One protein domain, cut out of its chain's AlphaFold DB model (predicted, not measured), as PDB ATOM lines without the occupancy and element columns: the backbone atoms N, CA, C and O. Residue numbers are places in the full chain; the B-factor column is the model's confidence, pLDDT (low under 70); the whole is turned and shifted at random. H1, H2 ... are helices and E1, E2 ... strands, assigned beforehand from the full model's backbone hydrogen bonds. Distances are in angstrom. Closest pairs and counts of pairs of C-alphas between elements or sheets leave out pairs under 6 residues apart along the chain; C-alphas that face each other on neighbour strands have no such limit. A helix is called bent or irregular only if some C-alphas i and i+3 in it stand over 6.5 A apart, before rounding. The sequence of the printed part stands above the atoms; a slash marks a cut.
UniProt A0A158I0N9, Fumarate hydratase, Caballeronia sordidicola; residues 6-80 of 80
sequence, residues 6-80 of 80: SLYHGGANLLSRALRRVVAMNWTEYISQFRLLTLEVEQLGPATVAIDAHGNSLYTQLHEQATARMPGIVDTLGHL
ATOM      1  N   SER A   6     242.114 198.057 206.988       90.19
ATOM      2  CA  SER A   6     242.245 198.427 205.576       90.19
ATOM      3  C   SER A   6     241.753 197.305 204.660       90.19
ATOM      4  O   SER A   6     241.995 196.127 204.927       90.19
ATOM      5  N   LEU A   7     241.082 197.676 203.573       89.88
ATOM      6  CA  LEU A   7     240.706 196.804 202.464       89.88
ATOM      7  C   LEU A   7     241.662 197.053 201.292       89.88
ATOM      8  O   LEU A   7     241.768 198.185 200.828       89.88
ATOM      9  N   TYR A   8     242.339 196.010 200.814       88.81
ATOM     10  CA  TYR A   8     243.249 196.079 199.667       88.81
ATOM     11  C   TYR A   8     242.518 195.765 198.360       88.81
ATOM     12  O   TYR A   8     241.679 194.864 198.316       88.81
ATOM     13  N   HIS A   9     242.873 196.474 197.290       87.00
ATOM     14  CA  HIS A   9     242.292 196.294 195.957       87.00
ATOM     15  C   HIS A   9     243.316 195.685 194.986       87.00
ATOM     16  O   HIS A   9     244.517 195.707 195.239       87.00
ATOM     17  N   GLY A  10     242.847 195.154 193.851       81.19
ATOM     18  CA  GLY A  10     243.716 194.720 192.745       81.19
ATOM     19  C   GLY A  10     244.107 193.238 192.712       81.19
ATOM     20  O   GLY A  10     244.806 192.816 191.794       81.19
ATOM     21  N   GLY A  11     243.620 192.426 193.654       86.94
ATOM     22  CA  GLY A  11     243.841 190.976 193.659       86.94
ATOM     23  C   GLY A  11     245.307 190.562 193.851       86.94
ATOM     24  O   GLY A  11     246.212 191.388 193.979       86.94
ATOM     25  N   ALA A  12     245.556 189.251 193.885       85.94
ATOM     26  CA  ALA A  12     246.865 188.706 194.256       85.94
ATOM     27  C   ALA A  12     247.999 189.111 193.297       85.94
ATOM     28  O   ALA A  12     249.100 189.402 193.753       85.94
ATOM     29  N   ASN A  13     247.728 189.181 191.988       87.38
ATOM     30  CA  ASN A  13     248.738 189.525 190.980       87.38
ATOM     31  C   ASN A  13     249.244 190.967 191.092       87.38
ATOM     32  O   ASN A  13     250.418 191.223 190.830       87.38
ATOM     33  N   LEU A  14     248.377 191.920 191.453       90.75
ATOM     34  CA  LEU A  14     248.813 193.300 191.648       90.75
ATOM     35  C   LEU A  14     249.546 193.444 192.982       90.75
ATOM     36  O   LEU A  14     250.619 194.038 193.031       90.75
ATOM     37  N   LEU A  15     248.990 192.861 194.047       92.88
ATOM     38  CA  LEU A  15     249.528 192.989 195.401       92.88
ATOM     39  C   LEU A  15     250.874 192.273 195.578       92.88
ATOM     40  O   LEU A  15     251.706 192.736 196.354       92.88
ATOM     41  N   SER A  16     251.133 191.189 194.839       92.94
ATOM     42  CA  SER A  16     252.413 190.475 194.905       92.94
ATOM     43  C   SER A  16     253.601 191.319 194.432       92.94
ATOM     44  O   SER A  16     254.721 191.078 194.874       92.94
ATOM     45  N   ARG A  17     253.374 192.355 193.608       94.38
ATOM     46  CA  ARG A  17     254.423 193.294 193.164       94.38
ATOM     47  C   ARG A  17     255.014 194.124 194.302       94.38
ATOM     48  O   ARG A  17     256.140 194.592 194.180       94.38
ATOM     49  N   ALA A  18     254.271 194.299 195.393       95.50
ATOM     50  CA  ALA A  18     254.740 195.007 196.579       95.50
ATOM     51  C   ALA A  18     255.651 194.145 197.470       95.50
ATOM     52  O   ALA A  18     256.257 194.664 198.404       95.50
ATOM     53  N   LEU A  19     255.744 192.831 197.228       95.94
ATOM     54  CA  LEU A  19     256.557 191.930 198.041       95.94
ATOM     55  C   LEU A  19     258.043 192.128 197.733       95.94
ATOM     56  O   LEU A  19     258.482 191.945 196.600       95.94
ATOM     57  N   ARG A  20     258.833 192.454 198.759       97.88
ATOM     58  CA  ARG A  20     260.295 192.547 198.655       97.88
ATOM     59  C   ARG A  20     260.961 191.221 198.995       97.88
ATOM     60  O   ARG A  20     261.795 190.745 198.231       97.88
ATOM     61  N   ARG A  21     260.580 190.602 200.118       97.62
ATOM     62  CA  ARG A  21     261.061 189.272 200.533       97.62
ATOM     63  C   ARG A  21     260.232 188.676 201.671       97.62
ATOM     64  O   ARG A  21     259.548 189.391 202.404       97.62
ATOM     65  N   VAL A  22     260.368 187.364 201.861       97.25
ATOM     66  CA  VAL A  22     259.933 186.673 203.083       97.25
ATOM     67  C   VAL A  22     261.000 186.876 204.158       97.25
ATOM     68  O   VAL A  22     262.165 186.548 203.952       97.25
ATOM     69  N   VAL A  23     260.604 187.433 205.298       98.19
ATOM     70  CA  VAL A  23     261.483 187.650 206.456       98.19
ATOM     71  C   VAL A  23     261.484 186.424 207.364       98.19
ATOM     72  O   VAL A  23     262.536 186.012 207.840       98.19
ATOM     73  N   ALA A  24     260.309 185.836 207.593       97.94
ATOM     74  CA  ALA A  24     260.145 184.641 208.411       97.94
ATOM     75  C   ALA A  24     258.936 183.820 207.950       97.94
ATOM     76  O   ALA A  24     257.954 184.370 207.442       97.94
ATOM     77  N   MET A  25     259.003 182.508 208.173       97.69
ATOM     78  CA  MET A  25     257.929 181.554 207.913       97.69
ATOM     79  C   MET A  25     257.755 180.663 209.140       97.69
ATOM     80  O   MET A  25     258.700 180.002 209.561       97.69
ATOM     81  N   ASN A  26     256.545 180.645 209.689       97.69
ATOM     82  CA  ASN A  26     256.178 179.849 210.856       97.69
ATOM     83  C   ASN A  26     255.016 178.905 210.514       97.69
ATOM     84  O   ASN A  26     254.326 179.097 209.507       97.69
ATOM     85  N   TRP A  27     254.807 177.901 211.368       97.62
ATOM     86  CA  TRP A  27     253.807 176.839 211.196       97.62
ATOM     87  C   TRP A  27     253.990 176.048 209.889       97.62
ATOM     88  O   TRP A  27     253.073 175.876 209.083       97.62
ATOM     89  N   THR A  28     255.228 175.619 209.629       96.69
ATOM     90  CA  THR A  28     255.644 174.961 208.380       96.69
ATOM     91  C   THR A  28     255.026 173.582 208.156       96.69
ATOM     92  O   THR A  28     255.054 173.088 207.029       96.69
ATOM     93  N   GLU A  29     254.457 172.987 209.201       97.62
ATOM     94  CA  GLU A  29     253.651 171.769 209.169       97.62
ATOM     95  C   GLU A  29     252.348 171.932 208.372       97.62
ATOM     96  O   GLU A  29     251.837 170.950 207.836       97.62
ATOM     97  N   TYR A  30     251.832 173.159 208.227       97.62
ATOM     98  CA  TYR A  30     250.684 173.426 207.364       97.62
ATOM     99  C   TYR A  30     251.093 173.649 205.904       97.62
ATOM    100  O   TYR A  30     252.219 174.039 205.567       97.62
ATOM    101  N   ILE A  31     250.119 173.455 205.016       95.94
ATOM    102  CA  ILE A  31     250.202 173.844 203.605       95.94
ATOM    103  C   ILE A  31     250.319 175.370 203.453       95.94
ATOM    104  O   ILE A  31     249.915 176.132 204.333       95.94
ATOM    105  N   SER A  32     250.911 175.818 202.342       92.19
ATOM    106  CA  SER A  32     251.435 177.182 202.163       92.19
ATOM    107  C   SER A  32     250.441 178.304 202.482       92.19
ATOM    108  O   SER A  32     250.842 179.299 203.080       92.19
ATOM    109  N   GLN A  33     249.157 178.143 202.155       93.31
ATOM    110  CA  GLN A  33     248.116 179.152 202.381       93.31
ATOM    111  C   GLN A  33     247.746 179.380 203.856       93.31
ATOM    112  O   GLN A  33     247.100 180.378 204.164       93.31
ATOM    113  N   PHE A  34     248.131 178.472 204.760       96.19
ATOM    114  CA  PHE A  34     247.839 178.564 206.197       96.19
ATOM    115  C   PHE A  34     249.075 178.882 207.046       96.19
ATOM    116  O   PHE A  34     248.975 178.986 208.268       96.19
ATOM    117  N   ARG A  35     250.245 179.055 206.421       97.06
ATOM    118  CA  ARG A  35     251.475 179.415 207.132       97.06
ATOM    119  C   ARG A  35     251.443 180.869 207.571       97.06
ATOM    120  O   ARG A  35     250.966 181.744 206.847       97.06
ATOM    121  N   LEU A  36     252.038 181.144 208.726       97.44
ATOM    122  CA  LEU A  36     252.223 182.512 209.186       97.44
ATOM    123  C   LEU A  36     253.507 183.087 208.577       97.44
ATOM    124  O   LEU A  36     254.615 182.659 208.911       97.44
ATOM    125  N   LEU A  37     253.349 184.076 207.697       97.00
ATOM    126  CA  LEU A  37     254.455 184.749 207.017       97.00
ATOM    127  C   LEU A  37     254.689 186.145 207.588       97.00
ATOM    128  O   LEU A  37     253.758 186.932 207.749       97.00
ATOM    129  N   THR A  38     255.956 186.474 207.832       97.62
ATOM    130  CA  THR A  38     256.399 187.864 207.984       97.62
ATOM    131  C   THR A  38     256.983 188.310 206.655       97.62
ATOM    132  O   THR A  38     257.941 187.707 206.167       97.62
ATOM    133  N   LEU A  39     256.397 189.345 206.058       97.12
ATOM    134  CA  LEU A  39     256.764 189.836 204.734       97.12
ATOM    135  C   LEU A  39     257.335 191.245 204.848       97.12
ATOM    136  O   LEU A  39     256.773 192.091 205.543       97.12
ATOM    137  N   GLU A  40     258.426 191.494 204.134       98.12
ATOM    138  CA  GLU A  40     258.859 192.852 203.836       98.12
ATOM    139  C   GLU A  40     258.138 193.303 202.570       98.12
ATOM    140  O   GLU A  40     258.177 192.615 201.542       98.12
ATOM    141  N   VAL A  41     257.460 194.444 202.656       97.12
ATOM    142  CA  VAL A  41     256.666 194.998 201.563       97.12
ATOM    143  C   VAL A  41     257.012 196.458 201.347       97.12
ATOM    144  O   VAL A  41     257.312 197.181 202.294       97.12
ATOM    145  N   GLU A  42     256.915 196.901 200.104       97.25
ATOM    146  CA  GLU A  42     257.067 198.300 199.738       97.25
ATOM    147  C   GLU A  42     255.889 198.721 198.865       97.25
ATOM    148  O   GLU A  42     255.522 198.008 197.935       97.25
ATOM    149  N   GLN A  43     255.288 199.873 199.174       94.56
ATOM    150  CA  GLN A  43     254.141 200.410 198.430       94.56
ATOM    151  C   GLN A  43     252.971 199.406 198.306       94.56
ATOM    152  O   GLN A  43     252.304 199.330 197.278       94.56
ATOM    153  N   LEU A  44     252.697 198.631 199.368       94.25
ATOM    154  CA  LEU A  44     251.558 197.710 199.404       94.25
ATOM    155  C   LEU A  44     250.237 198.490 199.351       94.25
ATOM    156  O   LEU A  44     249.832 199.130 200.320       94.25
ATOM    157  N   GLY A  45     249.553 198.415 198.213       88.81
ATOM    158  CA  GLY A  45     248.323 199.150 197.959       88.81
ATOM    159  C   GLY A  45     247.918 199.099 196.483       88.81
ATOM    160  O   GLY A  45     248.600 198.459 195.682       88.81
ATOM    161  N   PRO A  46     246.804 199.753 196.110       91.69
ATOM    162  CA  PRO A  46     246.021 200.694 196.917       91.69
ATOM    163  C   PRO A  46     245.138 200.018 197.979       91.69
ATOM    164  O   PRO A  46     244.595 198.929 197.769       91.69
ATOM    165  N   ALA A  47     244.955 200.695 199.117       93.06
ATOM    166  CA  ALA A  47     244.091 200.248 200.204       93.06
ATOM    167  C   ALA A  47     243.178 201.374 200.700       93.06
ATOM    168  O   ALA A  47     243.613 202.518 200.822       93.06
ATOM    169  N   THR A  48     241.934 201.037 201.030       93.94
ATOM    170  CA  THR A  48     240.968 201.962 201.638       93.94
ATOM    171  C   THR A  48     240.821 201.628 203.112       93.94
ATOM    172  O   THR A  48     240.681 200.458 203.469       93.94
ATOM    173  N   VAL A  49     240.813 202.640 203.979       94.56
ATOM    174  CA  VAL A  49     240.454 202.454 205.390       94.56
ATOM    175  C   VAL A  49     238.961 202.135 205.455       94.56
ATOM    176  O   VAL A  49     238.122 203.013 205.298       94.56
ATOM    177  N   ALA A  50     238.634 200.856 205.630       95.38
ATOM    178  CA  ALA A  50     237.256 200.382 205.640       95.38
ATOM    179  C   ALA A  50     236.609 200.518 207.022       95.38
ATOM    180  O   ALA A  50     235.396 200.708 207.114       95.38
ATOM    181  N   ILE A  51     237.415 200.414 208.085       96.25
ATOM    182  CA  ILE A  51     237.006 200.694 209.462       96.25
ATOM    183  C   ILE A  51     238.095 201.533 210.119       96.25
ATOM    184  O   ILE A  51     239.257 201.112 210.173       96.25
ATOM    185  N   ASP A  52     237.732 202.712 210.607       95.44
ATOM    186  CA  ASP A  52     238.665 203.591 211.302       95.44
ATOM    187  C   ASP A  52     238.686 203.337 212.819       95.44
ATOM    188  O   ASP A  52     237.914 202.553 213.373       95.44
ATOM    189  N   ALA A  53     239.604 204.006 213.513       95.62
ATOM    190  CA  ALA A  53     239.756 203.872 214.959       95.62
ATOM    191  C   ALA A  53     238.693 204.619 215.786       95.62
ATOM    192  O   ALA A  53     238.774 204.622 217.017       95.62
ATOM    193  N   HIS A  54     237.748 205.290 215.130       94.12
ATOM    194  CA  HIS A  54     236.649 206.023 215.749       94.12
ATOM    195  C   HIS A  54     235.339 205.225 215.718       94.12
ATOM    196  O   HIS A  54     234.345 205.676 216.276       94.12
ATOM    197  N   GLY A  55     235.353 204.026 215.126       92.56
ATOM    198  CA  GLY A  55     234.185 203.160 215.004       92.56
ATOM    199  C   GLY A  55     233.404 203.369 213.707       92.56
ATOM    200  O   GLY A  55     232.379 202.717 213.519       92.56
ATOM    201  N   ASN A  56     233.881 204.221 212.790       95.31
ATOM    202  CA  ASN A  56     233.233 204.378 211.493       95.31
ATOM    203  C   ASN A  56     233.524 203.156 210.615       95.31
ATOM    204  O   ASN A  56     234.662 202.694 210.538       95.31
ATOM    205  N   SER A  57     232.494 202.650 209.930       97.00
ATOM    206  CA  SER A  57     232.550 201.451 209.085       97.00
ATOM    207  C   SER A  57     231.895 201.722 207.732       97.00
ATOM    208  O   SER A  57     230.683 201.938 207.656       97.00
ATOM    209  N   LEU A  58     232.680 201.651 206.651       95.88
ATOM    210  CA  LEU A  58     232.162 201.791 205.284       95.88
ATOM    211  C   LEU A  58     231.173 200.674 204.929       95.88
ATOM    212  O   LEU A  58     230.222 200.912 204.194       95.88
ATOM    213  N   TYR A  59     231.363 199.466 205.470       94.94
ATOM    214  CA  TYR A  59     230.451 198.341 205.234       94.94
ATOM    215  C   TYR A  59     229.061 198.600 205.816       94.94
ATOM    216  O   TYR A  59     228.061 198.324 205.158       94.94
ATOM    217  N   THR A  60     229.010 199.149 207.032       96.62
ATOM    218  CA  THR A  60     227.755 199.478 207.720       96.62
ATOM    219  C   THR A  60     227.013 200.567 206.958       96.62
ATOM    220  O   THR A  60     225.861 200.375 206.583       96.62
ATOM    221  N   GLN A  61     227.715 201.652 206.620       96.69
ATOM    222  CA  GLN A  61     227.147 202.761 205.854       96.69
ATOM    223  C   GLN A  61     226.628 202.302 204.485       96.69
ATOM    224  O   GLN A  61     225.522 202.664 204.091       96.69
ATOM    225  N   LEU A  62     227.399 201.478 203.765       96.00
ATOM    226  CA  LEU A  62     226.991 200.951 202.463       96.00
ATOM    227  C   LEU A  62     225.737 200.079 202.577       96.00
ATOM    228  O   LEU A  62     224.827 200.209 201.761       96.00
ATOM    229  N   HIS A  63     225.681 199.202 203.581       97.00
ATOM    230  CA  HIS A  63     224.531 198.335 203.804       97.00
ATOM    231  C   HIS A  63     223.264 199.138 204.120       97.00
ATOM    232  O   HIS A  63     222.225 198.907 203.507       97.00
ATOM    233  N   GLU A  64     223.353 200.113 205.026       97.88
ATOM    234  CA  GLU A  64     222.229 200.981 205.391       97.88
ATOM    235  C   GLU A  64     221.713 201.771 204.182       97.88
ATOM    236  O   GLU A  64     220.511 201.793 203.918       97.88
ATOM    237  N   GLN A  65     222.619 202.357 203.393       97.56
ATOM    238  CA  GLN A  65     222.260 203.095 202.181       97.56
ATOM    239  C   GLN A  65     221.625 202.196 201.118       97.56
ATOM    240  O   GLN A  65     220.646 202.593 200.483       97.56
ATOM    241  N   ALA A  66     222.167 200.994 200.909       96.69
ATOM    242  CA  ALA A  66     221.621 200.034 199.957       96.69
ATOM    243  C   ALA A  66     220.208 199.595 200.363       96.69
ATOM    244  O   ALA A  66     219.298 199.625 199.536       96.69
ATOM    245  N   THR A  67     220.007 199.267 201.641       97.56
ATOM    246  CA  THR A  67     218.700 198.893 202.197       97.56
ATOM    247  C   THR A  67     217.691 200.032 202.068       97.56
ATOM    248  O   THR A  67     216.574 199.804 201.614       97.56
ATOM    249  N   ALA A  68     218.088 201.271 202.379       97.69
ATOM    250  CA  ALA A  68     217.217 202.438 202.255       97.69
ATOM    251  C   ALA A  68     216.798 202.729 200.801       97.69
ATOM    252  O   ALA A  68     215.682 203.183 200.559       97.69
ATOM    253  N   ARG A  69     217.675 202.463 199.823       96.81
ATOM    254  CA  ARG A  69     217.389 202.672 198.390       96.81
ATOM    255  C   ARG A  69     216.599 201.531 197.750       96.81
ATOM    256  O   ARG A  69     215.977 201.747 196.712       96.81
ATOM    257  N   MET A  70     216.614 200.339 198.345       96.81
ATOM    258  CA  MET A  70     216.044 199.130 197.748       96.81
ATOM    259  C   MET A  70     214.569 199.260 197.342       96.81
ATOM    260  O   MET A  70     214.260 198.892 196.210       96.81
ATOM    261  N   PRO A  71     213.662 199.825 198.169       95.88
ATOM    262  CA  PRO A  71     212.253 199.941 197.792       95.88
ATOM    263  C   PRO A  71     212.043 200.749 196.506       95.88
ATOM    264  O   PRO A  71     211.286 200.327 195.640       95.88
ATOM    265  N   GLY A  72     212.761 201.866 196.341       96.00
ATOM    266  CA  GLY A  72     212.663 202.700 195.139       96.00
ATOM    267  C   GLY A  72     213.244 202.035 193.888       96.00
ATOM    268  O   GLY A  72     212.728 202.221 192.788       96.00
ATOM    269  N   ILE A  73     214.293 201.220 194.046       93.62
ATOM    270  CA  ILE A  73     214.859 200.426 192.945       93.62
ATOM    271  C   ILE A  73     213.853 199.361 192.492       93.62
ATOM    272  O   ILE A  73     213.631 199.208 191.294       93.62
ATOM    273  N   VAL A  74     213.239 198.646 193.440       95.50
ATOM    274  CA  VAL A  74     212.234 197.612 193.150       95.50
ATOM    275  C   VAL A  74     211.011 198.212 192.466       95.50
ATOM    276  O   VAL A  74     210.555 197.648 191.479       95.50
ATOM    277  N   ASP A  75     210.523 199.360 192.936       95.19
ATOM    278  CA  ASP A  75     209.416 200.073 192.290       95.19
ATOM    279  C   ASP A  75     209.769 200.430 190.838       95.19
ATOM    280  O   ASP A  75     209.067 200.033 189.916       95.19
ATOM    281  N   THR A  76     210.932 201.049 190.607       94.88
ATOM    282  CA  THR A  76     211.386 201.429 189.255       94.88
ATOM    283  C   THR A  76     211.466 200.235 188.296       94.88
ATOM    284  O   THR A  76     211.107 200.360 187.128       94.88
ATOM    285  N   LEU A  77     211.956 199.084 188.766       93.56
ATOM    286  CA  LEU A  77     212.117 197.884 187.940       93.56
ATOM    287  C   LEU A  77     210.821 197.080 187.777       93.56
ATOM    288  O   LEU A  77     210.695 196.358 186.796       93.56
ATOM    289  N   GLY A  78     209.880 197.180 188.718       83.31
ATOM    290  CA  GLY A  78     208.590 196.483 188.667       83.31
ATOM    291  C   GLY A  78     207.580 197.096 187.692       83.31
ATOM    292  O   GLY A  78     206.575 196.457 187.392       83.31
ATOM    293  N   HIS A  79     207.848 198.308 187.194       62.34
ATOM    294  CA  HIS A  79     207.060 198.981 186.152       62.34
ATOM    295  C   HIS A  79     207.657 198.827 184.735       62.34
ATOM    296  O   HIS A  79     207.184 199.491 183.810       62.34
ATOM    297  N   LEU A  80     208.689 197.985 184.564       54.78
ATOM    298  CA  LEU A  80     209.224 197.534 183.264       54.78
ATOM    299  C   LEU A  80     208.594 196.199 182.850       54.78
ATOM    300  O   LEU A  80     208.348 196.040 181.633       54.78
TER     301      LEU A  80
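AT A GLANCE: This is residues 6 to 80 of the 80 residues of the protein "Fumarate hydratase" of Caballeronia sordidicola (UniProt A0A158I0N9). What does the model look like? It is a long, open shape: a curved two-stranded hairpin, E2 and E3, lies at one end, a small pair of strands, E1 and E4, lies nearer the middle, and the bent helix H2 leads away to the other end, where residues 61 to 80 stick out as a free arm. The short helix H1 leads from E1 to E2, and the link from E3 to E4 comes back to the small pair. What is it made of? The printed part has 75 residues, with two named helices and four named strands in the order E1, H1, E2, E3, E4, H2; the class is mixed, and both two-stranded sheets, E1 - E4 and E2 - E3, are antiparallel. How large is it? It is extended, with a radius of gyration of the C-alphas of 19.8 A and spans of 58 by 31 by 24 A.

HOW THE PARTS SIT: What does the first strand pair with? E1, residues 6 to 8, is the antiparallel neighbour of E4, residues 47 to 51, at 145 degrees between their directions; N 7 and O 48 are 2.8 A apart, within hydrogen-bond range. What comes next along the printed part? H1, residues 11 to 18, is followed by E2, residues 19 to 26, which bends by 57 degrees at residue 23. E2 forms a hairpin with E3, residues 36 to 41, antiparallel at 158 degrees, with N 23 and O 38 2.8 A apart and N 38 and O 24 2.9 A apart. The closest C-alphas of H1 and E3 are those of Ala 18 and Val 41, 5.3 A apart. How does the last helix sit? H2, residues 58 to 78, was assigned as one helix by its hydrogen bonds but is bent, with C-alphas 68 and 71 7.1 A apart; its arms H2a, residues 58 to 68, and H2b, residues 71 to 78, stand at a steep tilt of 57 degrees. The closest C-alphas of E4 and H2a are those of Ala 50 and Leu 58, 5.3 A apart, while H2b is apart from E4. Are the helix backbones complete? In H2a and H2b every O i to N i+4 pair is within hydrogen-bond range; in H1 2 of 4 are.

IN THESE COORDINATES: Where does the printed part begin? C-alpha 6, in E1, is at (242.245, 198.427, 205.576). How long are the longer elements? H1 measures 12.0 A from first to last C-alpha, E2 17.6 A, E3 15.3 A, E4 11.7 A, H2a 15.3 A and H2b 10.4 A. Where do E2 and H2b end? C-alpha 26 is at (256.178, 179.849, 210.856), and C-alpha 78 is at (208.590, 196.483, 188.667).

THE WHOLE: How far does it reach? The two C-alphas farthest apart are those of Ala 24 and His 79, at 59.3 A. Are there cuts or long links? The printed part has no cut and no long link. Where is confidence low? The mean pLDDT of the printed part is 93.7, and residues 79 to 80 are under 70.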